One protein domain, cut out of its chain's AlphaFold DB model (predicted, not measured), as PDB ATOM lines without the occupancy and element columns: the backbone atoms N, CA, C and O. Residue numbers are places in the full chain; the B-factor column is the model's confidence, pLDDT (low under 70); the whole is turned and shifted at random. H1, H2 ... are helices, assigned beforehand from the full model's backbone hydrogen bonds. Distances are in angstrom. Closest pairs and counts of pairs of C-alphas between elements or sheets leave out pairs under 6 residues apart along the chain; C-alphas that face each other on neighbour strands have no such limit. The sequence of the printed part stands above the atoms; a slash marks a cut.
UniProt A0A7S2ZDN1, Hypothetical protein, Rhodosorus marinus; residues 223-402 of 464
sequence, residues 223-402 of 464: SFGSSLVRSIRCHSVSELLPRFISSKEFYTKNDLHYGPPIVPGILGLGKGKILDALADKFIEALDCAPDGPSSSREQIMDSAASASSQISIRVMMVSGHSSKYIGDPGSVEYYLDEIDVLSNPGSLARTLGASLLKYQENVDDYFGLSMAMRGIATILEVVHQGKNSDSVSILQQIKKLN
ATOM      1  N   SER A 223     177.294 210.020 135.144       91.00
ATOM      2  CA  SER A 223     176.487 211.224 135.404       91.00
ATOM      3  C   SER A 223     175.389 211.019 136.442       91.00
ATOM      4  O   SER A 223     174.903 212.007 136.999       91.00
ATOM      5  N   PHE A 224     175.003 209.775 136.741       94.19
ATOM      6  CA  PHE A 224     173.832 209.485 137.571       94.19
ATOM      7  C   PHE A 224     173.913 210.132 138.964       94.19
ATOM      8  O   PHE A 224     172.967 210.790 139.403       94.19
ATOM      9  N   GLY A 225     175.063 210.022 139.639       93.25
ATOM     10  CA  GLY A 225     175.272 210.631 140.957       93.25
ATOM     11  C   GLY A 225     175.121 212.156 140.938       93.25
ATOM     12  O   GLY A 225     174.445 212.728 141.793       93.25
ATOM     13  N   SER A 226     175.685 212.822 139.926       92.75
ATOM     14  CA  SER A 226     175.531 214.269 139.748       92.75
ATOM     15  C   SER A 226     174.089 214.658 139.416       92.75
ATOM     16  O   SER A 226     173.606 215.676 139.908       92.75
ATOM     17  N   SER A 227     173.380 213.853 138.622       94.50
ATOM     18  CA  SER A 227     171.968 214.069 138.289       94.50
ATOM     19  C   SER A 227     171.062 213.951 139.522       94.50
ATOM     20  O   SER A 227     170.220 214.821 139.731       94.50
ATOM     21  N   LEU A 228     171.305 212.982 140.417       95.19
ATOM     22  CA  LEU A 228     170.616 212.917 141.715       95.19
ATOM     23  C   LEU A 228     170.828 214.198 142.535       95.19
ATOM     24  O   LEU A 228     169.876 214.755 143.075       95.19
ATOM     25  N   VAL A 229     172.062 214.704 142.599       95.88
ATOM     26  CA  VAL A 229     172.377 215.933 143.344       95.88
ATOM     27  C   VAL A 229     171.682 217.163 142.751       95.88
ATOM     28  O   VAL A 229     171.266 218.046 143.499       95.88
ATOM     29  N   ARG A 230     171.464 217.228 141.430       93.50
ATOM     30  CA  ARG A 230     170.659 218.308 140.825       93.50
ATOM     31  C   ARG A 230     169.206 218.296 141.312       93.50
ATOM     32  O   ARG A 230     168.626 219.366 141.477       93.50
ATOM     33  N   SER A 231     168.656 217.122 141.608       94.62
ATOM     34  CA  SER A 231     167.298 216.945 142.140       94.62
ATOM     35  C   SER A 231     167.229 216.923 143.672       94.62
ATOM     36  O   SER A 231     166.177 216.603 144.227       94.62
ATOM     37  N   ILE A 232     168.303 217.306 144.381       94.69
ATOM     38  CA  ILE A 232     168.375 217.248 145.853       94.69
ATOM     39  C   ILE A 232     167.339 218.129 146.558       94.69
ATOM     40  O   ILE A 232     167.074 217.925 147.736       94.69
ATOM     41  N   ARG A 233     166.706 219.073 145.845       91.12
ATOM     42  CA  ARG A 233     165.550 219.812 146.369       91.12
ATOM     43  C   ARG A 233     164.423 218.880 146.813       91.12
ATOM     44  O   ARG A 233     163.720 219.185 147.762       91.12
ATOM     45  N   CYS A 234     164.248 217.726 146.173       91.44
ATOM     46  CA  CYS A 234     163.266 216.743 146.612       91.44
ATOM     47  C   CYS A 234     163.805 215.988 147.838       91.44
ATOM     48  O   CYS A 234     164.793 215.259 147.736       91.44
ATOM     49  N   HIS A 235     163.124 216.097 148.984       90.81
ATOM     50  CA  HIS A 235     163.552 215.448 150.229       90.81
ATOM     51  C   HIS A 235     163.775 213.935 150.064       90.81
ATOM     52  O   HIS A 235     164.765 213.402 150.565       90.81
ATOM     53  N   SER A 236     162.932 213.255 149.283       93.12
ATOM     54  CA  SER A 236     163.070 211.821 148.996       93.12
ATOM     55  C   SER A 236     164.436 211.477 148.382       93.12
ATOM     56  O   SER A 236     165.008 210.432 148.688       93.12
ATOM     57  N   VAL A 237     165.011 212.362 147.556       95.25
ATOM     58  CA  VAL A 237     166.352 212.169 146.974       95.25
ATOM     59  C   VAL A 237     167.435 212.228 148.052       95.25
ATOM     60  O   VAL A 237     168.367 211.421 148.036       95.25
ATOM     61  N   SER A 238     167.286 213.128 149.031       93.69
ATOM     62  CA  SER A 238     168.201 213.214 150.175       93.69
ATOM     63  C   SER A 238     168.188 211.949 151.037       93.69
ATOM     64  O   SER A 238     169.224 211.567 151.577       93.69
ATOM     65  N   GLU A 239     167.046 211.257 151.110       91.00
ATOM     66  CA  GLU A 239     166.921 209.967 151.791       91.00
ATOM     67  C   GLU A 239     167.467 208.802 150.955       91.00
ATOM     68  O   GLU A 239     168.000 207.842 151.516       91.00
ATOM     69  N   LEU A 240     167.352 208.881 149.622       94.38
ATOM     70  CA  LEU A 240     167.815 207.860 148.680       94.38
ATOM     71  C   LEU A 240     169.341 207.756 148.638       94.38
ATOM     72  O   LEU A 240     169.866 206.644 148.704       94.38
ATOM     73  N   LEU A 241     170.053 208.884 148.554       95.00
ATOM     74  CA  LEU A 241     171.516 208.916 148.417       95.00
ATOM     75  C   LEU A 241     172.242 208.058 149.478       95.00
ATOM     76  O   LEU A 241     172.996 207.156 149.103       95.00
ATOM     77  N   PRO A 242     171.973 208.225 150.789       92.75
ATOM     78  CA  PRO A 242     172.561 207.381 151.826       92.75
ATOM     79  C   PRO A 242     172.237 205.884 151.659       92.75
ATOM     80  O   PRO A 242     173.035 205.030 152.051       92.75
ATOM     81  N   ARG A 243     171.086 205.515 151.073       92.12
ATOM     82  CA  ARG A 243     170.709 204.097 150.912       92.12
ATOM     83  C   ARG A 243     171.618 203.341 149.954       92.12
ATOM     84  O   ARG A 243     171.681 202.123 150.076       92.12
ATOM     85  N   PHE A 244     172.351 204.022 149.073       94.00
ATOM     86  CA  PHE A 244     173.342 203.393 148.195       94.00
ATOM     87  C   PHE A 244     174.626 202.960 148.910       94.00
ATOM     88  O   PHE A 244     175.450 202.289 148.304       94.00
ATOM     89  N   ILE A 245     174.803 203.296 150.189       91.81
ATOM     90  CA  ILE A 245     175.954 202.840 150.983       91.81
ATOM     91  C   ILE A 245     175.624 201.529 151.692       91.81
ATOM     92  O   ILE A 245     176.424 200.595 151.719       91.81
ATOM     93  N   SER A 246     174.424 201.454 152.264       86.44
ATOM     94  CA  SER A 246     173.938 200.315 153.036       86.44
ATOM     95  C   SER A 246     172.417 200.294 153.001       86.44
ATOM     96  O   SER A 246     171.772 201.318 153.245       86.44
ATOM     97  N   SER A 247     171.843 199.117 152.742       70.00
ATOM     98  CA  SER A 247     170.393 198.925 152.606       70.00
ATOM     99  C   SER A 247     169.641 198.942 153.937       70.00
ATOM    100  O   SER A 247     168.412 198.958 153.942       70.00
ATOM    101  N   LYS A 248     170.351 198.936 155.073       71.06
ATOM    102  CA  LYS A 248     169.715 198.915 156.390       71.06
ATOM    103  C   LYS A 248     169.099 200.272 156.714       71.06
ATOM    104  O   LYS A 248     169.729 201.308 156.522       71.06
ATOM    105  N   GLU A 249     167.863 200.281 157.186       59.72
ATOM    106  CA  GLU A 249     167.171 201.512 157.566       59.72
ATOM    107  C   GLU A 249     167.662 201.954 158.956       59.72
ATOM    108  O   GLU A 249     167.759 201.124 159.856       59.72
ATOM    109  N   PHE A 250     167.988 203.239 159.125       58.91
ATOM    110  CA  PHE A 250     168.265 203.839 160.434       58.91
ATOM    111  C   PHE A 250     167.060 204.713 160.764       58.91
ATOM    112  O   PHE A 250     166.969 205.843 160.290       58.91
ATOM    113  N   TYR A 251     166.082 204.166 161.487       47.62
ATOM    114  CA  TYR A 251     164.832 204.888 161.759       47.62
ATOM    115  C   TYR A 251     164.988 205.952 162.846       47.62
ATOM    116  O   TYR A 251     164.183 206.875 162.934       47.62
ATOM    117  N   THR A 252     166.011 205.827 163.696       50.44
ATOM    118  CA  THR A 252     166.288 206.785 164.767       50.44
ATOM    119  C   THR A 252     167.789 206.939 164.974       50.44
ATOM    120  O   THR A 252     168.554 206.013 164.703       50.44
ATOM    121  N   LYS A 253     168.208 208.090 165.520       53.53
ATOM    122  CA  LYS A 253     169.600 208.332 165.943       53.53
ATOM    123  C   LYS A 253     170.108 207.249 166.911       53.53
ATOM    124  O   LYS A 253     171.278 206.907 166.874       53.53
ATOM    125  N   ASN A 254     169.203 206.665 167.700       51.97
ATOM    126  CA  ASN A 254     169.505 205.676 168.735       51.97
ATOM    127  C   ASN A 254     169.694 204.248 168.199       51.97
ATOM    128  O   ASN A 254     170.130 203.376 168.948       51.97
ATOM    129  N   ASP A 255     169.355 203.994 166.933       64.19
ATOM    130  CA  ASP A 255     169.362 202.652 166.354       64.19
ATOM    131  C   ASP A 255     170.617 202.414 165.508       64.19
ATOM    132  O   ASP A 255     170.573 202.221 164.290       64.19
ATOM    133  N   LEU A 256     171.781 202.495 166.159       67.62
ATOM    134  CA  LEU A 256     173.058 202.234 165.506       67.62
ATOM    135  C   LEU A 256     173.181 200.739 165.216       67.62
ATOM    136  O   LEU A 256     173.429 199.903 166.087       67.62
ATOM    137  N   HIS A 257     173.012 200.398 163.949       70.19
ATOM    138  CA  HIS A 257     173.067 199.037 163.470       70.19
ATOM    139  C   HIS A 257     173.957 198.872 162.240       70.19
ATOM    140  O   HIS A 257     173.832 199.602 161.264       70.19
ATOM    141  N   TYR A 258     174.792 197.832 162.237       73.31
ATOM    142  CA  TYR A 258     175.549 197.475 161.040       73.31
ATOM    143  C   TYR A 258     174.636 196.973 159.930       73.31
ATOM    144  O   TYR A 258     173.742 196.148 160.172       73.31
ATOM    145  N   GLY A 259     174.907 197.447 158.717       74.50
ATOM    146  CA  GLY A 259     174.356 196.905 157.482       74.50
ATOM    147  C   GLY A 259     175.462 196.467 156.517       74.50
ATOM    148  O   GLY A 259     176.607 196.913 156.647       74.50
ATOM    149  N   PRO A 260     175.148 195.561 155.577       82.00
ATOM    150  CA  PRO A 260     176.093 195.172 154.542       82.00
ATOM    151  C   PRO A 260     176.361 196.361 153.599       82.00
ATOM    152  O   PRO A 260     175.412 197.067 153.244       82.00
ATOM    153  N   PRO A 261     177.614 196.579 153.164       86.94
ATOM    154  CA  PRO A 261     177.914 197.574 152.148       86.94
ATOM    155  C   PRO A 261     177.282 197.209 150.815       86.94
ATOM    156  O   PRO A 261     177.277 196.048 150.398       86.94
ATOM    157  N   ILE A 262     176.852 198.237 150.098       90.94
ATOM    158  CA  ILE A 262     176.482 198.153 148.693       90.94
ATOM    159  C   ILE A 262     177.673 198.671 147.888       90.94
ATOM    160  O   ILE A 262     177.747 199.846 147.542       90.94
ATOM    161  N   VAL A 263     178.636 197.784 147.622       90.81
ATOM    162  CA  VAL A 263     179.915 198.138 146.977       90.81
ATOM    163  C   VAL A 263     179.725 198.969 145.698       90.81
ATOM    164  O   VAL A 263     180.348 200.022 145.614       90.81
ATOM    165  N   PRO A 264     178.836 198.611 144.746       92.62
ATOM    166  CA  PRO A 264     178.646 199.426 143.543       92.62
ATOM    167  C   PRO A 264     178.176 200.855 143.838       92.62
ATOM    168  O   PRO A 264     178.630 201.790 143.189       92.62
ATOM    169  N   GLY A 265     177.325 201.037 144.853       93.56
ATOM    170  CA  GLY A 265     176.867 202.358 145.272       93.56
ATOM    171  C   GLY A 265     177.972 203.174 145.944       93.56
ATOM    172  O   GLY A 265     178.139 204.341 145.615       93.56
ATOM    173  N   ILE A 266     178.791 202.558 146.804       93.31
ATOM    174  CA  ILE A 266     179.972 203.207 147.404       93.31
ATOM    175  C   ILE A 266     180.941 203.684 146.315       93.31
ATOM    176  O   ILE A 266     181.348 204.843 146.317       93.31
ATOM    177  N   LEU A 267     181.274 202.808 145.360       91.50
ATOM    178  CA  LEU A 267     182.168 203.144 144.248       91.50
ATOM    179  C   LEU A 267     181.582 204.263 143.377       91.50
ATOM    180  O   LEU A 267     182.300 205.192 143.025       91.50
ATOM    181  N   GLY A 268     180.292 204.184 143.040       92.50
ATOM    182  CA  GLY A 268     179.610 205.189 142.223       92.50
ATOM    183  C   GLY A 268     179.562 206.565 142.890       92.50
ATOM    184  O   GLY A 268     179.944 207.564 142.283       92.50
ATOM    185  N   LEU A 269     179.175 206.617 144.168       94.69
ATOM    186  CA  LEU A 269     179.141 207.854 144.952       94.69
ATOM    187  C   LEU A 269     180.538 208.456 145.164       94.69
ATOM    188  O   LEU A 269     180.697 209.676 145.071       94.69
ATOM    189  N   GLY A 270     181.544 207.615 145.423       91.94
ATOM    190  CA  GLY A 270     182.931 208.044 145.600       91.94
ATOM    191  C   GLY A 270     183.550 208.582 144.313       91.94
ATOM    192  O   GLY A 270     184.095 209.684 144.308       91.94
ATOM    193  N   LYS A 271     183.401 207.868 143.190       90.69
ATOM    194  CA  LYS A 271     183.846 208.347 141.866       90.69
ATOM    195  C   LYS A 271     183.181 209.662 141.475       90.69
ATOM    196  O   LYS A 271     183.855 210.559 140.977       90.69
ATOM    197  N   GLY A 272     181.881 209.782 141.741       89.50
ATOM    198  CA  GLY A 272     181.108 210.994 141.484       89.50
ATOM    199  C   GLY A 272     181.392 212.147 142.450       89.50
ATOM    200  O   GLY A 272     180.765 213.194 142.307       89.50
ATOM    201  N   LYS A 273     182.290 211.969 143.435       93.50
ATOM    202  CA  LYS A 273     182.610 212.955 144.481       93.50
ATOM    203  C   LYS A 273     181.353 213.549 145.118       93.50
ATOM    204  O   LYS A 273     181.192 214.766 145.207       93.50
ATOM    205  N   ILE A 274     180.433 212.678 145.542       96.19
ATOM    206  CA  ILE A 274     179.079 213.088 145.938       96.19
ATOM    207  C   ILE A 274     179.066 214.176 147.021       96.19
ATOM    208  O   ILE A 274     178.241 215.083 146.965       96.19
ATOM    209  N   LEU A 275     179.990 214.124 147.987       95.88
ATOM    210  CA  LEU A 275     180.062 215.111 149.064       95.88
ATOM    211  C   LEU A 275     180.470 216.498 148.557       95.88
ATOM    212  O   LEU A 275     179.938 217.499 149.036       95.88
ATOM    213  N   ASP A 276     181.371 216.570 147.575       96.56
ATOM    214  CA  ASP A 276     181.751 217.836 146.946       96.56
ATOM    215  C   ASP A 276     180.577 218.404 146.150       96.56
ATOM    216  O   ASP A 276     180.247 219.576 146.314       96.56
ATOM    217  N   ALA A 277     179.879 217.561 145.383       96.88
ATOM    218  CA  ALA A 277     178.701 217.969 144.622       96.88
ATOM    219  C   ALA A 277     177.558 218.473 145.528       96.88
ATOM    220  O   ALA A 277     176.903 219.466 145.209       96.88
ATOM    221  N   LEU A 278     177.322 217.819 146.673       97.44
ATOM    222  CA  LEU A 278     176.340 218.260 147.669       97.44
ATOM    223  C   LEU A 278     176.737 219.600 148.299       97.44
ATOM    224  O   LEU A 278     175.886 220.473 148.460       97.44
ATOM    225  N   ALA A 279     178.018 219.779 148.627       97.19
ATOM    226  CA  ALA A 279     178.531 221.044 149.141       97.19
ATOM    227  C   ALA A 279     178.446 222.168 148.092       97.19
ATOM    228  O   ALA A 279     178.031 223.272 148.431       97.19
ATOM    229  N   ASP A 280     178.742 221.889 146.821       97.31
ATOM    230  CA  ASP A 280     178.591 222.859 145.732       97.31
ATOM    231  C   ASP A 280     177.125 223.289 145.587       97.31
ATOM    232  O   ASP A 280     176.840 224.482 145.527       97.31
ATOM    233  N   LYS A 281     176.175 222.340 145.626       95.88
ATOM    234  CA  LYS A 281     174.741 222.667 145.583       95.88
ATOM    235  C   LYS A 281     174.257 223.442 146.799       95.88
ATOM    236  O   LYS A 281     173.398 224.310 146.664       95.88
ATOM    237  N   PHE A 282     174.799 223.142 147.973       96.62
ATOM    238  CA  PHE A 282     174.513 223.904 149.180       96.62
ATOM    239  C   PHE A 282     174.974 225.360 149.031       96.62
ATOM    240  O   PHE A 282     174.217 226.278 149.335       96.62
ATOM    241  N   ILE A 283     176.205 225.573 148.556       96.06
ATOM    242  CA  ILE A 283     176.797 226.906 148.381       96.06
ATOM    243  C   ILE A 283     176.071 227.678 147.275       96.06
ATOM    244  O   ILE A 283     175.734 228.840 147.469       96.06
ATOM    245  N   GLU A 284     175.721 227.025 146.164       94.31
ATOM    246  CA  GLU A 284     174.888 227.620 145.113       94.31
ATOM    247  C   GLU A 284     173.552 228.118 145.682       94.31
ATOM    248  O   GLU A 284     173.144 229.248 145.413       94.31
ATOM    249  N   ALA A 285     172.888 227.314 146.522       93.25
ATOM    250  CA  ALA A 285     171.663 227.740 147.191       93.25
ATOM    251  C   ALA A 285     171.915 228.906 148.161       93.25
ATOM    252  O   ALA A 285     171.087 229.802 148.249       93.25
ATOM    253  N   LEU A 286     173.050 228.937 148.858       91.56
ATOM    254  CA  LEU A 286     173.415 230.030 149.761       91.56
ATOM    255  C   LEU A 286     173.615 231.368 149.023       91.56
ATOM    256  O   LEU A 286     173.234 232.420 149.539       91.56
ATOM    257  N   ASP A 287     174.177 231.324 147.816       89.81
ATOM    258  CA  ASP A 287     174.470 232.507 146.998       89.81
ATOM    259  C   ASP A 287     173.265 233.017 146.199       89.81
ATOM    260  O   ASP A 287     173.264 234.166 145.747       89.81
ATOM    261  N   CYS A 288     172.211 232.209 146.060       84.69
ATOM    262  CA  CYS A 288     170.977 232.627 145.402       84.69
ATOM    263  C   CYS A 288     170.307 233.786 146.161       84.69
ATOM    264  O   CYS A 288     170.072 233.706 147.376       84.69
ATOM    265  N   ALA A 289     169.957 234.847 145.424       67.44
ATOM    266  CA  ALA A 289     169.272 236.023 145.956       67.44
ATOM    267  C   ALA A 289     167.951 235.646 146.662       67.44
ATOM    268  O   ALA A 289     167.254 234.729 146.210       67.44
ATOM    269  N   PRO A 290     167.566 236.362 147.735       62.56
ATOM    270  CA  PRO A 290     166.344 236.088 148.499       62.56
ATOM    271  C   PRO A 290     165.039 236.329 147.715       62.56
ATOM    272  O   PRO A 290     163.966 236.045 148.236       62.56
ATOM    273  N   ASP A 291     165.120 236.806 146.470       55.16
ATOM    274  CA  ASP A 291     163.975 237.115 145.600       55.16
ATOM    275  C   ASP A 291     163.297 235.867 144.990       55.16
ATOM    276  O   ASP A 291     162.250 235.972 144.347       55.16
ATOM    277  N   GLY A 292     163.876 234.675 145.177       55.03
ATOM    278  CA  GLY A 292     163.216 233.398 144.883       55.03
ATOM    279  C   GLY A 292     162.256 232.966 146.001       55.03
ATOM    280  O   GLY A 292     162.325 233.493 147.111       55.03
ATOM    281  N   PRO A 293     161.369 231.976 145.775       57.00
ATOM    282  CA  PRO A 293     160.592 231.398 146.867       57.00
ATOM    283  C   PRO A 293     161.562 230.822 147.906       57.00
ATOM    284  O   PRO A 293     162.240 229.825 147.645       57.00
ATOM    285  N   SER A 294     161.637 231.470 149.074       60.94
ATOM    286  CA  SER A 294     162.558 231.138 150.170       60.94
ATOM    287  C   SER A 294     162.535 229.648 150.529       60.94
ATOM    288  O   SER A 294     163.577 229.067 150.828       60.94
ATOM    289  N   SER A 295     161.375 229.003 150.371       70.25
ATOM    290  CA  SER A 295     161.173 227.573 150.599       70.25
ATOM    291  C   SER A 295     162.085 226.670 149.763       70.25
ATOM    292  O   SER A 295     162.587 225.684 150.289       70.25
ATOM    293  N   SER A 296     162.353 226.989 148.492       82.38
ATOM    294  CA  SER A 296     163.148 226.105 147.622       82.38
ATOM    295  C   SER A 296     164.638 226.143 147.973       82.38
ATOM    296  O   SER A 296     165.299 225.105 148.030       82.38
ATOM    297  N   ARG A 297     165.157 227.339 148.279       89.12
ATOM    298  CA  ARG A 297     166.551 227.560 148.691       89.12
ATOM    299  C   ARG A 297     166.860 226.827 149.997       89.12
ATOM    300  O   ARG A 297     167.848 226.102 150.101       89.12
ATOM    301  N   GLU A 298     165.986 227.005 150.984       90.62
ATOM    302  CA  GLU A 298     166.082 226.364 152.296       90.62
ATOM    303  C   GLU A 298     165.996 224.838 152.192       90.62
ATOM    304  O   GLU A 298     166.792 224.125 152.803       90.62
ATOM    305  N   GLN A 299     165.095 224.327 151.354       91.00
ATOM    306  CA  GLN A 299     164.924 222.893 151.138       91.00
ATOM    307  C   GLN A 299     166.157 222.241 150.498       91.00
ATOM    308  O   GLN A 299     166.525 221.134 150.893       91.00
ATOM    309  N   ILE A 300     166.840 222.924 149.566       94.31
ATOM    310  CA  ILE A 300     168.120 222.451 149.006       94.31
ATOM    311  C   ILE A 300     169.192 222.390 150.098       94.31
ATOM    312  O   ILE A 300     169.868 221.370 150.223       94.31
ATOM    313  N   MET A 301     169.330 223.448 150.903       95.06
ATOM    314  CA  MET A 301     170.318 223.498 151.984       95.06
ATOM    315  C   MET A 301     170.091 222.397 153.032       95.06
ATOM    316  O   MET A 301     171.034 221.684 153.381       95.06
ATOM    317  N   ASP A 302     168.855 222.218 153.509       94.00
ATOM    318  CA  ASP A 302     168.513 221.161 154.476       94.00
ATOM    319  C   ASP A 302     168.746 219.767 153.876       94.00
ATOM    320  O   ASP A 302     169.414 218.928 154.481       94.00
ATOM    321  N   SER A 303     168.293 219.535 152.642       94.94
ATOM    322  CA  SER A 303     168.442 218.242 151.965       94.94
ATOM    323  C   SER A 303     169.906 217.887 151.692       94.94
ATOM    324  O   SER A 303     170.311 216.746 151.921       94.94
ATOM    325  N   ALA A 304     170.731 218.847 151.264       96.44
ATOM    326  CA  ALA A 304     172.152 218.621 151.014       96.44
ATOM    327  C   ALA A 304     172.939 218.361 152.311       96.44
ATOM    328  O   ALA A 304     173.757 217.433 152.366       96.44
ATOM    329  N   ALA A 305     172.664 219.124 153.377       94.81
ATOM    330  CA  ALA A 305     173.273 218.910 154.691       94.81
ATOM    331  C   ALA A 305     172.844 217.564 155.303       94.81
ATOM    332  O   ALA A 305     173.682 216.802 155.800       94.81
ATOM    333  N   SER A 306     171.550 217.236 155.212       93.69
ATOM    334  CA  SER A 306     170.985 215.964 155.665       93.69
ATOM    335  C   SER A 306     171.622 214.786 154.927       93.69
ATOM    336  O   SER A 306     172.195 213.911 155.579       93.69
ATOM    337  N   ALA A 307     171.640 214.801 153.589       94.88
ATOM    338  CA  ALA A 307     172.247 213.741 152.784       94.88
ATOM    339  C   ALA A 307     173.731 213.536 153.126       94.88
ATOM    340  O   ALA A 307     174.144 212.405 153.377       94.88
ATOM    341  N   SER A 308     174.516 214.617 153.225       95.38
ATOM    342  CA  SER A 308     175.949 214.553 153.562       95.38
ATOM    343  C   SER A 308     176.195 213.914 154.934       95.38
ATOM    344  O   SER A 308     177.061 213.045 155.091       95.38
ATOM    345  N   SER A 309     175.399 214.307 155.934       92.94
ATOM    346  CA  SER A 309     175.496 213.749 157.285       92.94
ATOM    347  C   SER A 309     175.098 212.273 157.328       92.94
ATOM    348  O   SER A 309     175.811 211.457 157.910       92.94
ATOM    349  N   GLN A 310     174.006 211.900 156.655       91.44
ATOM    350  CA  GLN A 310     173.516 210.527 156.616       91.44
ATOM    351  C   GLN A 310     174.438 209.598 155.825       91.44
ATOM    352  O   GLN A 310     174.597 208.441 156.212       91.44
ATOM    353  N   ILE A 311     175.062 210.089 154.751       93.25
ATOM    354  CA  ILE A 311     176.110 209.377 154.016       93.25
ATOM    355  C   ILE A 311     177.245 209.014 154.978       93.25
ATOM    356  O   ILE A 311     177.526 207.831 155.171       93.25
ATOM    357  N   SER A 312     177.800 210.008 155.677       91.31
ATOM    358  CA  SER A 312     178.916 209.807 156.613       91.31
ATOM    359  C   SER A 312     178.534 208.862 157.758       91.31
ATOM    360  O   SER A 312     179.271 207.939 158.098       91.31
ATOM    361  N   ILE A 313     177.326 209.017 158.312       88.81
ATOM    362  CA  ILE A 313     176.792 208.115 159.341       88.81
ATOM    363  C   ILE A 313     176.716 206.678 158.843       88.81
ATOM    364  O   ILE A 313     177.106 205.755 159.555       88.81
ATOM    365  N   ARG A 314     176.248 206.461 157.615       88.00
ATOM    366  CA  ARG A 314     176.169 205.113 157.058       88.00
ATOM    367  C   ARG A 314     177.536 204.520 156.784       88.00
ATOM    368  O   ARG A 314     177.687 203.333 157.046       88.00
ATOM    369  N   VAL A 315     178.515 205.308 156.336       88.06
ATOM    370  CA  VAL A 315     179.902 204.839 156.180       88.06
ATOM    371  C   VAL A 315     180.445 204.309 157.508       88.06
ATOM    372  O   VAL A 315     180.911 203.172 157.553       88.06
ATOM    373  N   MET A 316     180.268 205.049 158.611       83.69
ATOM    374  CA  MET A 316     180.665 204.591 159.958       83.69
ATOM    375  C   MET A 316     180.004 203.262 160.369       83.69
ATOM    376  O   MET A 316     180.548 202.496 161.170       83.69
ATOM    377  N   MET A 317     178.809 202.999 159.834       80.06
ATOM    378  CA  MET A 317     177.959 201.855 160.167       80.06
ATOM    379  C   MET A 317     177.985 200.744 159.108       80.06
ATOM    380  O   MET A 317     177.231 199.769 159.202       80.06
ATOM    381  N   VAL A 318     178.860 200.839 158.111       80.25
ATOM    382  CA  VAL A 318     179.192 199.724 157.226       80.25
ATOM    383  C   VAL A 318     180.263 198.890 157.917       80.25
ATOM    384  O   VAL A 318     181.287 199.389 158.376       80.25
ATOM    385  N   SER A 319     180.020 197.587 158.054       60.22
ATOM    386  CA  SER A 319     180.959 196.731 158.774       60.22
ATOM    387  C   SER A 319     182.290 196.628 158.018       60.22
ATOM    388  O   SER A 319     182.286 196.205 156.864       60.22
ATOM    389  N   GLY A 320     183.414 196.914 158.683       55.53
ATOM    390  CA  GLY A 320     184.779 196.734 158.158       55.53
ATOM    391  C   GLY A 320     185.205 195.271 157.949       55.53
ATOM    392  O   GLY A 320     186.333 194.906 158.264       55.53
ATOM    393  N   HIS A 321     184.318 194.409 157.444       48.69
ATOM    394  CA  HIS A 321     184.652 193.062 156.972       48.69
ATOM    395  C   HIS A 321     185.222 193.128 155.544       48.69
ATOM    396  O   HIS A 321     184.797 192.372 154.670       48.69
ATOM    397  N   SER A 322     186.181 194.034 155.304       45.47
ATOM    398  CA  SER A 322     186.808 194.264 153.992       45.47
ATOM    399  C   SER A 322     187.515 193.023 153.424       45.47
ATOM    400  O   SER A 322     187.765 192.949 152.226       45.47
ATOM    401  N   SER A 323     187.733 191.978 154.230       42.00
ATOM    402  CA  SER A 323     188.429 190.752 153.822       42.00
ATOM    403  C   SER A 323     187.606 189.733 153.018       42.00
ATOM    404  O   SER A 323     188.160 188.710 152.619       42.00
ATOM    405  N   LYS A 324     186.302 189.957 152.785       47.41
ATOM    406  CA  LYS A 324     185.440 189.009 152.039       47.41
ATOM    407  C   LYS A 324     184.860 189.543 150.727       47.41
ATOM    408  O   LYS A 324     184.079 188.830 150.096       47.41
ATOM    409  N   TYR A 325     185.203 190.758 150.304       54.25
ATOM    410  CA  TYR A 325     184.670 191.301 149.054       54.25
ATOM    411  C   TYR A 325     185.479 190.811 147.855       54.25
ATOM    412  O   TYR A 325     186.705 190.843 147.851       54.25
ATOM    413  N   ILE A 326     184.764 190.328 146.841       44.88
ATOM    414  CA  ILE A 326     185.331 189.926 145.554       44.88
ATOM    415  C   ILE A 326     185.617 191.223 144.782       44.88
ATOM    416  O   ILE A 326     184.727 191.776 144.143       44.88
ATOM    417  N   GLY A 327     186.827 191.757 144.933       56.03
ATOM    418  CA  GLY A 327     187.295 193.012 144.338       56.03
ATOM    419  C   GLY A 327     188.603 193.461 144.992       56.03
ATOM    420  O   GLY A 327     189.005 192.864 145.986       56.03
ATOM    421  N   ASP A 328     189.273 194.482 144.449       56.22
ATOM    422  CA  ASP A 328     190.457 195.070 145.090       56.22
ATOM    423  C   ASP A 328     190.027 195.787 146.387       56.22
ATOM    424  O   ASP A 328     189.386 196.843 146.303       56.22
ATOM    425  N   PRO A 329     190.325 195.245 147.584       56.22
ATOM    426  CA  PRO A 329     189.861 195.811 148.849       56.22
ATOM    427  C   PRO A 329     190.349 197.249 149.055       56.22
ATOM    428  O   PRO A 329     189.639 198.045 149.669       56.22
ATOM    429  N   GLY A 330     191.510 197.598 148.480       61.03
ATOM    430  CA  GLY A 330     192.068 198.947 148.554       61.03
ATOM    431  C   GLY A 330     191.196 199.991 147.857       61.03
ATOM    432  O   GLY A 330     191.132 201.131 148.305       61.03
ATOM    433  N   SER A 331     190.458 199.599 146.813       73.94
ATOM    434  CA  SER A 331     189.553 200.510 146.106       73.94
ATOM    435  C   SER A 331     188.327 200.879 146.947       73.94
ATOM    436  O   SER A 331     187.936 202.040 146.976       73.94
ATOM    437  N   VAL A 332     187.736 199.929 147.682       81.81
ATOM    438  CA  VAL A 332     186.525 200.184 148.483       81.81
ATOM    439  C   VAL A 332     186.837 201.040 149.705       81.81
ATOM    440  O   VAL A 332     186.087 201.969 149.981       81.81
ATOM    441  N   GLU A 333     187.933 200.758 150.413       82.31
ATOM    442  CA  GLU A 333     188.368 201.577 151.554       82.31
ATOM    443  C   GLU A 333     188.695 203.010 151.111       82.31
ATOM    444  O   GLU A 333     188.195 203.953 151.718       82.31
ATOM    445  N   TYR A 334     189.403 203.175 149.986       86.19
ATOM    446  CA  TYR A 334     189.653 204.493 149.396       86.19
ATOM    447  C   TYR A 334     188.352 205.273 149.137       86.19
ATOM    448  O   TYR A 334     188.220 206.416 149.565       86.19
ATOM    449  N   TYR A 335     187.359 204.661 148.483       88.25
ATOM    450  CA  TYR A 335     186.106 205.363 148.184       88.25
ATOM    451  C   TYR A 335     185.201 205.569 149.402       88.25
ATOM    452  O   TYR A 335     184.415 206.512 149.390       88.25
ATOM    453  N   LEU A 336     185.297 204.733 150.443       88.56
ATOM    454  CA  LEU A 336     184.633 204.995 151.723       88.56
ATOM    455  C   LEU A 336     185.203 206.252 152.384       88.56
ATOM    456  O   LEU A 336     184.418 207.079 152.839       88.56
ATOM    457  N   ASP A 337     186.526 206.423 152.372       87.12
ATOM    458  CA  ASP A 337     187.183 207.621 152.905       87.12
ATOM    459  C   ASP A 337     186.804 208.884 152.108       87.12
ATOM    460  O   ASP A 337     186.615 209.950 152.694       87.12
ATOM    461  N   GLU A 338     186.641 208.775 150.783       89.06
ATOM    462  CA  GLU A 338     186.196 209.886 149.920       89.06
ATOM    463  C   GLU A 338     184.750 210.329 150.198       89.06
ATOM    464  O   GLU A 338     184.420 211.503 150.019       89.06
ATOM    465  N   ILE A 339     183.876 209.418 150.645       90.50
ATOM    466  CA  ILE A 339     182.470 209.720 150.973       90.50
ATOM    467  C   ILE A 339     182.204 209.800 152.482       90.50
ATOM    468  O   ILE A 339     181.049 209.819 152.902       90.50
ATOM    469  N   ASP A 340     183.247 209.883 153.307       89.06
ATOM    470  CA  ASP A 340     183.149 210.081 154.751       89.06
ATOM    471  C   ASP A 340     183.697 211.450 155.155       89.06
ATOM    472  O   ASP A 340     184.898 211.713 155.083       89.06
ATOM    473  N   VAL A 341     182.821 212.315 155.670       88.06
ATOM    474  CA  VAL A 341     183.201 213.645 156.171       88.06
ATOM    475  C   VAL A 341     184.215 213.576 157.320       88.06
ATOM    476  O   VAL A 341     184.966 214.531 157.519       88.06
ATOM    477  N   LEU A 342     184.273 212.480 158.088       86.81
ATOM    478  CA  LEU A 342     185.277 212.340 159.146       86.81
ATOM    479  C   LEU A 342     186.686 212.136 158.575       86.81
ATOM    480  O   LEU A 342     187.652 212.720 159.076       86.81
ATOM    481  N   SER A 343     186.793 211.350 157.507       87.62
ATOM    482  CA  SER A 343     188.055 211.003 156.848       87.62
ATOM    483  C   SER A 343     188.523 212.086 155.864       87.62
ATOM    484  O   SER A 343     189.723 212.416 155.817       87.62
ATOM    485  N   ASN A 344     187.575 212.704 155.152       89.06
ATOM    486  CA  ASN A 344     187.773 213.808 154.218       89.06
ATOM    487  C   ASN A 344     186.814 214.987 154.521       89.06
ATOM    488  O   ASN A 344     185.756 215.123 153.902       89.06
ATOM    489  N   PRO A 345     187.174 215.899 155.447       92.31
ATOM    490  CA  PRO A 345     186.291 216.992 155.859       92.31
ATOM    491  C   PRO A 345     186.259 218.181 154.888       92.31
ATOM    492  O   PRO A 345     185.723 219.230 155.245       92.31
ATOM    493  N   GLY A 346     186.843 218.073 153.688       93.00
ATOM    494  CA  GLY A 346     186.949 219.189 152.742       93.00
ATOM    495  C   GLY A 346     185.591 219.802 152.388       93.00
ATOM    496  O   GLY A 346     185.413 221.016 152.491       93.00
ATOM    497  N   SER A 347     184.604 218.965 152.064       93.12
ATOM    498  CA  SER A 347     183.225 219.387 151.781       93.12
ATOM    499  C   SER A 347     182.578 220.107 152.973       93.12
ATOM    500  O   SER A 347     182.011 221.185 152.803       93.12
ATOM    501  N   LEU A 348     182.743 219.580 154.194       92.81
ATOM    502  CA  LEU A 348     182.285 220.208 155.440       92.81
ATOM    503  C   LEU A 348     182.933 221.577 155.656       92.81
ATOM    504  O   LEU A 348     182.230 222.534 155.982       92.81
ATOM    505  N   ALA A 349     184.251 221.683 155.472       94.12
ATOM    506  CA  ALA A 349     184.989 222.928 155.663       94.12
ATOM    507  C   ALA A 349     184.492 224.026 154.716       94.12
ATOM    508  O   ALA A 349     184.271 225.155 155.155       94.12
ATOM    509  N   ARG A 350     184.255 223.686 153.441       95.56
ATOM    510  CA  ARG A 350     183.692 224.617 152.450       95.56
ATOM    511  C   ARG A 350     182.282 225.062 152.831       95.56
ATOM    512  O   ARG A 350     182.029 226.261 152.881       95.56
ATOM    513  N   THR A 351     181.392 224.123 153.148       95.75
ATOM    514  CA  THR A 351     179.994 224.420 153.500       95.75
ATOM    515  C   THR A 351     179.888 225.286 154.756       95.75
ATOM    516  O   THR A 351     179.154 226.276 154.767       95.75
ATOM    517  N   LEU A 352     180.640 224.954 155.813       95.25
ATOM    518  CA  LEU A 352     180.662 225.734 157.051       95.25
ATOM    519  C   LEU A 352     181.274 227.122 156.829       95.25
ATOM    520  O   LEU A 352     180.701 228.112 157.278       95.25
ATOM    521  N   GLY A 353     182.402 227.201 156.117       95.12
ATOM    522  CA  GLY A 353     183.082 228.462 155.820       95.12
ATOM    523  C   GLY A 353     182.214 229.416 155.001       95.12
ATOM    524  O   GLY A 353     182.039 230.567 155.391       95.12
ATOM    525  N   ALA A 354     181.598 228.927 153.920       95.25
ATOM    526  CA  ALA A 354     180.676 229.717 153.103       95.25
ATOM    527  C   ALA A 354     179.474 230.210 153.923       95.25
ATOM    528  O   ALA A 354     179.122 231.386 153.871       95.25
ATOM    529  N   SER A 355     178.893 229.338 154.754       94.75
ATOM    530  CA  SER A 355     177.766 229.700 155.621       94.75
ATOM    531  C   SER A 355     178.124 230.765 156.661       94.75
ATOM    532  O   SER A 355     177.311 231.641 156.949       94.75
ATOM    533  N   LEU A 356     179.330 230.699 157.234       93.81
ATOM    534  CA  LEU A 356     179.828 231.698 158.181       93.81
ATOM    535  C   LEU A 356     180.043 233.052 157.510       93.81
ATOM    536  O   LEU A 356     179.625 234.064 158.068       93.81
ATOM    537  N   LEU A 357     180.652 233.066 156.322       93.19
ATOM    538  CA  LEU A 357     180.840 234.289 155.540       93.19
ATOM    539  C   LEU A 357     179.491 234.936 155.215       93.19
ATOM    540  O   LEU A 357     179.293 236.109 155.515       93.19
ATOM    541  N   LYS A 358     178.526 234.152 154.721       91.31
ATOM    542  CA  LYS A 358     177.193 234.669 154.389       91.31
ATOM    543  C   LYS A 358     176.465 235.250 155.600       91.31
ATOM    544  O   LYS A 358     175.880 236.321 155.509       91.31
ATOM    545  N   TYR A 359     176.546 234.578 156.749       90.62
ATOM    546  CA  TYR A 359     175.957 235.078 157.992       90.62
ATOM    547  C   TYR A 359     176.613 236.381 158.481       90.62
ATOM    548  O   TYR A 359     175.946 237.239 159.055       90.62
ATOM    549  N   GLN A 360     177.924 236.539 158.275       89.81
ATOM    550  CA  GLN A 360     178.642 237.769 158.627       89.81
ATOM    551  C   GLN A 360     178.273 238.941 157.710       89.81
ATOM    552  O   GLN A 360     178.248 240.079 158.174       89.81
ATOM    553  N   GLU A 361     177.977 238.669 156.438       90.25
ATOM    554  CA  GLU A 361     177.465 239.662 155.487       90.25
ATOM    555  C   GLU A 361     176.023 240.073 155.815       90.25
ATOM    556  O   GLU A 361     175.695 241.259 155.774       90.25
ATOM    557  N   ASN A 362     175.173 239.102 156.162       86.62
ATOM    558  CA  ASN A 362     173.777 239.318 156.510       86.62
ATOM    559  C   ASN A 362     173.322 238.365 157.628       86.62
ATOM    560  O   ASN A 362     173.131 237.168 157.416       86.62
ATOM    561  N   VAL A 363     173.072 238.920 158.816       84.12
ATOM    562  CA  VAL A 363     172.653 238.158 160.008       84.12
ATOM    563  C   VAL A 363     171.306 237.450 159.802       84.12
ATOM    564  O   VAL A 363     171.061 236.404 160.412       84.12
ATOM    565  N   ASP A 364     170.452 237.969 158.916       83.12
ATOM    566  CA  ASP A 364     169.156 237.366 158.597       83.12
ATOM    567  C   ASP A 364     169.292 236.101 157.722       83.12
ATOM    568  O   ASP A 364     168.409 235.244 157.734       83.12
ATOM    569  N   ASP A 365     170.434 235.893 157.053       84.19
ATOM    570  CA  ASP A 365     170.743 234.696 156.251       84.19
ATOM    571  C   ASP A 365     171.325 233.543 157.103       84.19
ATOM    572  O   ASP A 365     172.216 232.790 156.705       84.19
ATOM    573  N   TYR A 366     170.792 233.352 158.310       88.19
ATOM    574  CA  TYR A 366     171.272 232.354 159.272       88.19
ATOM    575  C   TYR A 366     170.926 230.900 158.924       88.19
ATOM    576  O   TYR A 366     171.470 229.975 159.539       88.19
ATOM    577  N   PHE A 367     169.991 230.669 157.996       89.56
ATOM    578  CA  PHE A 367     169.469 229.331 157.708       89.56
ATOM    579  C   PHE A 367     170.566 228.370 157.226       89.56
ATOM    580  O   PHE A 367     170.659 227.250 157.730       89.56
ATOM    581  N   GLY A 368     171.440 228.819 156.319       91.06
ATOM    582  CA  GLY A 368     172.550 228.000 155.824       91.06
ATOM    583  C   GLY A 368     173.484 227.572 156.954       91.06
ATOM    584  O   GLY A 368     173.714 226.381 157.166       91.06
ATOM    585  N   LEU A 369     173.917 228.524 157.781       93.50
ATOM    586  CA  LEU A 369     174.755 228.224 158.943       93.50
ATOM    587  C   LEU A 369     174.073 227.238 159.899       93.50
ATOM    588  O   LEU A 369     174.695 226.279 160.355       93.50
ATOM    589  N   SER A 370     172.778 227.429 160.150       92.50
ATOM    590  CA  SER A 370     171.954 226.536 160.965       92.50
ATOM    591  C   SER A 370     171.963 225.092 160.444       92.50
ATOM    592  O   SER A 370     172.192 224.169 161.229       92.50
ATOM    593  N   MET A 371     171.765 224.882 159.139       94.38
ATOM    594  CA  MET A 371     171.747 223.543 158.534       94.38
ATOM    595  C   MET A 371     173.133 222.898 158.490       94.38
ATOM    596  O   MET A 371     173.268 221.723 158.839       94.38
ATOM    597  N   ALA A 372     174.172 223.667 158.146       94.31
ATOM    598  CA  ALA A 372     175.552 223.191 158.166       94.31
ATOM    599  C   ALA A 372     175.932 222.675 159.564       94.31
ATOM    600  O   ALA A 372     176.378 221.537 159.714       94.31
ATOM    601  N   MET A 373     175.671 223.464 160.613       93.38
ATOM    602  CA  MET A 373     175.961 223.066 161.994       93.38
ATOM    603  C   MET A 373     175.132 221.868 162.451       93.38
ATOM    604  O   MET A 373     175.678 220.981 163.104       93.38
ATOM    605  N   ARG A 374     173.843 221.801 162.094       91.81
ATOM    606  CA  ARG A 374     172.977 220.658 162.421       91.81
ATOM    607  C   ARG A 374     173.508 219.354 161.824       91.81
ATOM    608  O   ARG A 374     173.526 218.332 162.516       91.81
ATOM    609  N   GLY A 375     173.967 219.385 160.571       90.69
ATOM    610  CA  GLY A 375     174.585 218.231 159.914       90.69
ATOM    611  C   GLY A 375     175.817 217.735 160.675       90.69
ATOM    612  O   GLY A 375     175.903 216.556 161.020       90.69
ATOM    613  N   ILE A 376     176.724 218.650 161.031       92.06
ATOM    614  CA  ILE A 376     177.938 218.340 161.805       92.06
ATOM    615  C   ILE A 376     177.588 217.809 163.198       92.06
ATOM    616  O   ILE A 376     178.104 216.772 163.622       92.06
ATOM    617  N   ALA A 377     176.693 218.498 163.908       90.00
ATOM    618  CA  ALA A 377     176.261 218.116 165.245       90.00
ATOM    619  C   ALA A 377     175.664 216.705 165.252       90.00
ATOM    620  O   ALA A 377     175.953 215.940 166.167       90.00
ATOM    621  N   THR A 378     174.909 216.337 164.212       90.06
ATOM    622  CA  THR A 378     174.320 215.000 164.063       90.06
ATOM    623  C   THR A 378     175.391 213.919 163.884       90.06
ATOM    624  O   THR A 378     175.307 212.873 164.527       90.06
ATOM    625  N   ILE A 379     176.434 214.166 163.082       90.31
ATOM    626  CA  ILE A 379     177.561 213.228 162.934       90.31
ATOM    627  C   ILE A 379     178.267 213.032 164.284       90.31
ATOM    628  O   ILE A 379     178.470 211.899 164.721       90.31
ATOM    629  N   LEU A 380     178.611 214.126 164.973       89.94
ATOM    630  CA  LEU A 380     179.306 214.063 166.264       89.94
ATOM    631  C   LEU A 380     178.454 213.402 167.357       89.94
ATOM    632  O   LEU A 380     178.987 212.673 168.195       89.94
ATOM    633  N   GLU A 381     177.139 213.626 167.345       88.88
ATOM    634  CA  GLU A 381     176.194 212.956 168.238       88.88
ATOM    635  C   GLU A 381     176.228 211.438 168.032       88.88
ATOM    636  O   GLU A 381     176.361 210.693 169.002       88.88
ATOM    637  N   VAL A 382     176.189 210.973 166.779       87.31
ATOM    638  CA  VAL A 382     176.289 209.545 166.449       87.31
ATOM    639  C   VAL A 382     177.630 208.961 166.889       87.31
ATOM    640  O   VAL A 382     177.658 207.886 167.487       87.31
ATOM    641  N   VAL A 383     178.741 209.675 166.677       87.44
ATOM    642  CA  VAL A 383     180.057 209.252 167.187       87.44
ATOM    643  C   VAL A 383     180.024 209.119 168.713       87.44
ATOM    644  O   VAL A 383     180.546 208.151 169.261       87.44
ATOM    645  N   HIS A 384     179.390 210.058 169.418       86.94
ATOM    646  CA  HIS A 384     179.286 210.023 170.878       86.94
ATOM    647  C   HIS A 384     178.452 208.845 171.371       86.94
ATOM    648  O   HIS A 384     178.893 208.106 172.251       86.94
ATOM    649  N   GLN A 385     177.282 208.630 170.778       85.06
ATOM    650  CA  GLN A 385     176.433 207.483 171.085       85.06
ATOM    651  C   GLN A 385     177.156 206.168 170.784       85.06
ATOM    652  O   GLN A 385     177.144 205.251 171.599       85.06
ATOM    653  N   GLY A 386     177.876 206.105 169.665       83.50
ATOM    654  CA  GLY A 386     178.710 204.973 169.294       83.50
ATOM    655  C   GLY A 386     179.825 204.678 170.303       83.50
ATOM    656  O   GLY A 386     180.048 203.514 170.629       83.50
ATOM    657  N   LYS A 387     180.475 205.710 170.872       84.12
ATOM    658  CA  LYS A 387     181.469 205.579 171.962       84.12
ATOM    659  C   LYS A 387     180.867 205.059 173.274       84.12
ATOM    660  O   LYS A 387     181.608 204.510 174.085       84.12
ATOM    661  N   ASN A 388     179.559 205.219 173.462       82.81
ATOM    662  CA  ASN A 388     178.813 204.770 174.640       82.81
ATOM    663  C   ASN A 388     177.950 203.526 174.367       82.81
ATOM    664  O   ASN A 388     177.144 203.151 175.212       82.81
ATOM    665  N   SER A 389     178.064 202.913 173.186       81.44
ATOM    666  CA  SER A 389     177.231 201.774 172.803       81.44
ATOM    667  C   SER A 389     177.604 200.517 173.591       81.44
ATOM    668  O   SER A 389     178.781 200.205 173.735       81.44
ATOM    669  N   ASP A 390     176.611 199.727 174.002       82.12
ATOM    670  CA  ASP A 390     176.841 198.402 174.603       82.12
ATOM    671  C   ASP A 390     177.366 197.370 173.582       82.12
ATOM    672  O   ASP A 390     177.865 196.299 173.941       82.12
ATOM    673  N   SER A 391     177.273 197.672 172.282       81.25
ATOM    674  CA  SER A 391     177.768 196.795 171.226       81.25
ATOM    675  C   SER A 391     179.280 196.935 171.057       81.25
ATOM    676  O   SER A 391     179.780 197.931 170.533       81.25
ATOM    677  N   VAL A 392     180.017 195.876 171.408       80.25
ATOM    678  CA  VAL A 392     181.485 195.795 171.246       80.25
ATOM    679  C   VAL A 392     181.918 196.097 169.811       80.25
ATOM    680  O   VAL A 392     182.919 196.777 169.597       80.25
ATOM    681  N   SER A 393     181.152 195.624 168.826       75.19
ATOM    682  CA  SER A 393     181.430 195.881 167.409       75.19
ATOM    683  C   SER A 393     181.355 197.374 167.058       75.19
ATOM    684  O   SER A 393     182.272 197.882 166.414       75.19
ATOM    685  N   ILE A 394     180.334 198.079 167.568       76.56
ATOM    686  CA  ILE A 394     180.144 199.530 167.400       76.56
ATOM    687  C   ILE A 394     181.280 200.291 168.061       76.56
ATOM    688  O   ILE A 394     181.965 201.073 167.403       76.56
ATOM    689  N   LEU A 395     181.565 199.976 169.323       79.50
ATOM    690  CA  LEU A 395     182.675 200.575 170.055       79.50
ATOM    691  C   LEU A 395     184.011 200.428 169.318       79.50
ATOM    692  O   LEU A 395     184.796 201.371 169.272       79.50
ATOM    693  N   GLN A 396     184.293 199.251 168.754       79.94
ATOM    694  CA  GLN A 396     185.547 198.997 168.048       79.94
ATOM    695  C   GLN A 396     185.676 199.803 166.756       79.94
ATOM    696  O   GLN A 396     186.768 200.298 166.492       79.94
ATOM    697  N   GLN A 397     184.612 199.949 165.961       75.94
ATOM    698  CA  GLN A 397     184.680 200.762 164.740       75.94
ATOM    699  C   GLN A 397     184.779 202.247 165.065       75.94
ATOM    700  O   GLN A 397     185.648 202.933 164.538       75.94
ATOM    701  N   ILE A 398     183.974 202.733 166.010       81.06
ATOM    702  CA  ILE A 398     183.996 204.142 166.409       81.06
ATOM    703  C   ILE A 398     185.360 204.537 166.995       81.06
ATOM    704  O   ILE A 398     185.833 205.644 166.761       81.06
ATOM    705  N   LYS A 399     186.042 203.626 167.704       79.69
ATOM    706  CA  LYS A 399     187.419 203.844 168.187       79.69
ATOM    707  C   LYS A 399     188.462 203.970 167.074       79.69
ATOM    708  O   LYS A 399     189.531 204.510 167.340       79.69
ATOM    709  N   LYS A 400     188.193 203.451 165.872       79.25
ATOM    710  CA  LYS A 400     189.094 203.563 164.715       79.25
ATOM    711  C   LYS A 400     188.907 204.867 163.946       79.25
ATOM    712  O   LYS A 400     189.790 205.223 163.173       79.25
ATOM    713  N   LEU A 401     187.790 205.567 164.150       81.06
ATOM    714  CA  LEU A 401     187.522 206.831 163.473       81.06
ATOM    715  C   LEU A 401     188.545 207.883 163.897       81.06
ATOM    716  O   LEU A 401     188.733 208.153 165.085       81.06
ATOM    717  N   ASN A 402     189.185 208.504 162.910       78.19
ATOM    718  CA  ASN A 402     190.099 209.610 163.131       78.19
ATOM    719  C   ASN A 402     189.336 210.934 163.039       78.19
ATOM    720  O   ASN A 402     189.119 211.459 161.953       78.19
TER     721      ASN A 402
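AT A GLANCE: This is residues 223 to 402 of the 464 residues of the protein "Hypothetical protein" of Rhodosorus marinus (UniProt A0A7S2ZDN1). Four helices, H4, H5, H7 and H8, stand side by side as an up-and-down bundle, each running against the one before. H1 and H2 pack on its H4 and H5 side, H3 and H6 pair near the end where H4 and H7 begin, and H9 folds back on the end of H8. The printed part, 180 residues with nine named helices, H1 to H9, and no named strand, is all helix. It is compact, with radius of gyration of the C-alphas 16.4 A, and spans 53 by 37 by 26 A.

IN THESE COORDINATES: Find C-alpha 224 at (173.832, 209.485, 137.571), where H1 begins, running to 230. Next come H2, 235 to 243; H3, 263 to 271; H4, 274 to 287, 20.0 A long; H5, 294 to 316, 33.6 A; H6, 329 to 338; H7, 346 to 361, 22.7 A; and H8, 366 to 387, 31.3 A. H9, 392 to 398, ends at (183.996, 204.142, 166.409).

HOW THE PARTS SIT: Look for closest C-alphas. Hairpin H4 and H5 touch at Phe 282 and Met 301, 5.1 A; H4 and H7 at Asp 276 and Ser 347, 5.3 A; H5 and H8 at Ser 309 and Gly 375, 5.3 A. In hairpin H7 and H8, residues 366 to 376 alone of H8 touch H7, at a steep tilt of 38 degrees. Outward, H2 touches H5 at Pro 242 and Ile 311, 4.6 A; H1 touches H4 at Val 229 and Leu 278, 6.3 A; H3 touches H6 at Gly 270 and Tyr 335, 4.9 A. H9 touches residues 383 to 387 alone of H8, a hairpin. Each helix has every O i to N i+4 pair within hydrogen-bond range but H2, 3 of 5.

THE WHOLE: The printed part has no cut. Long links are 244 to 262 and 317 to 328. Look for pLDDT under 70 at 249 to 256, 289 to 294 and 319 to 330.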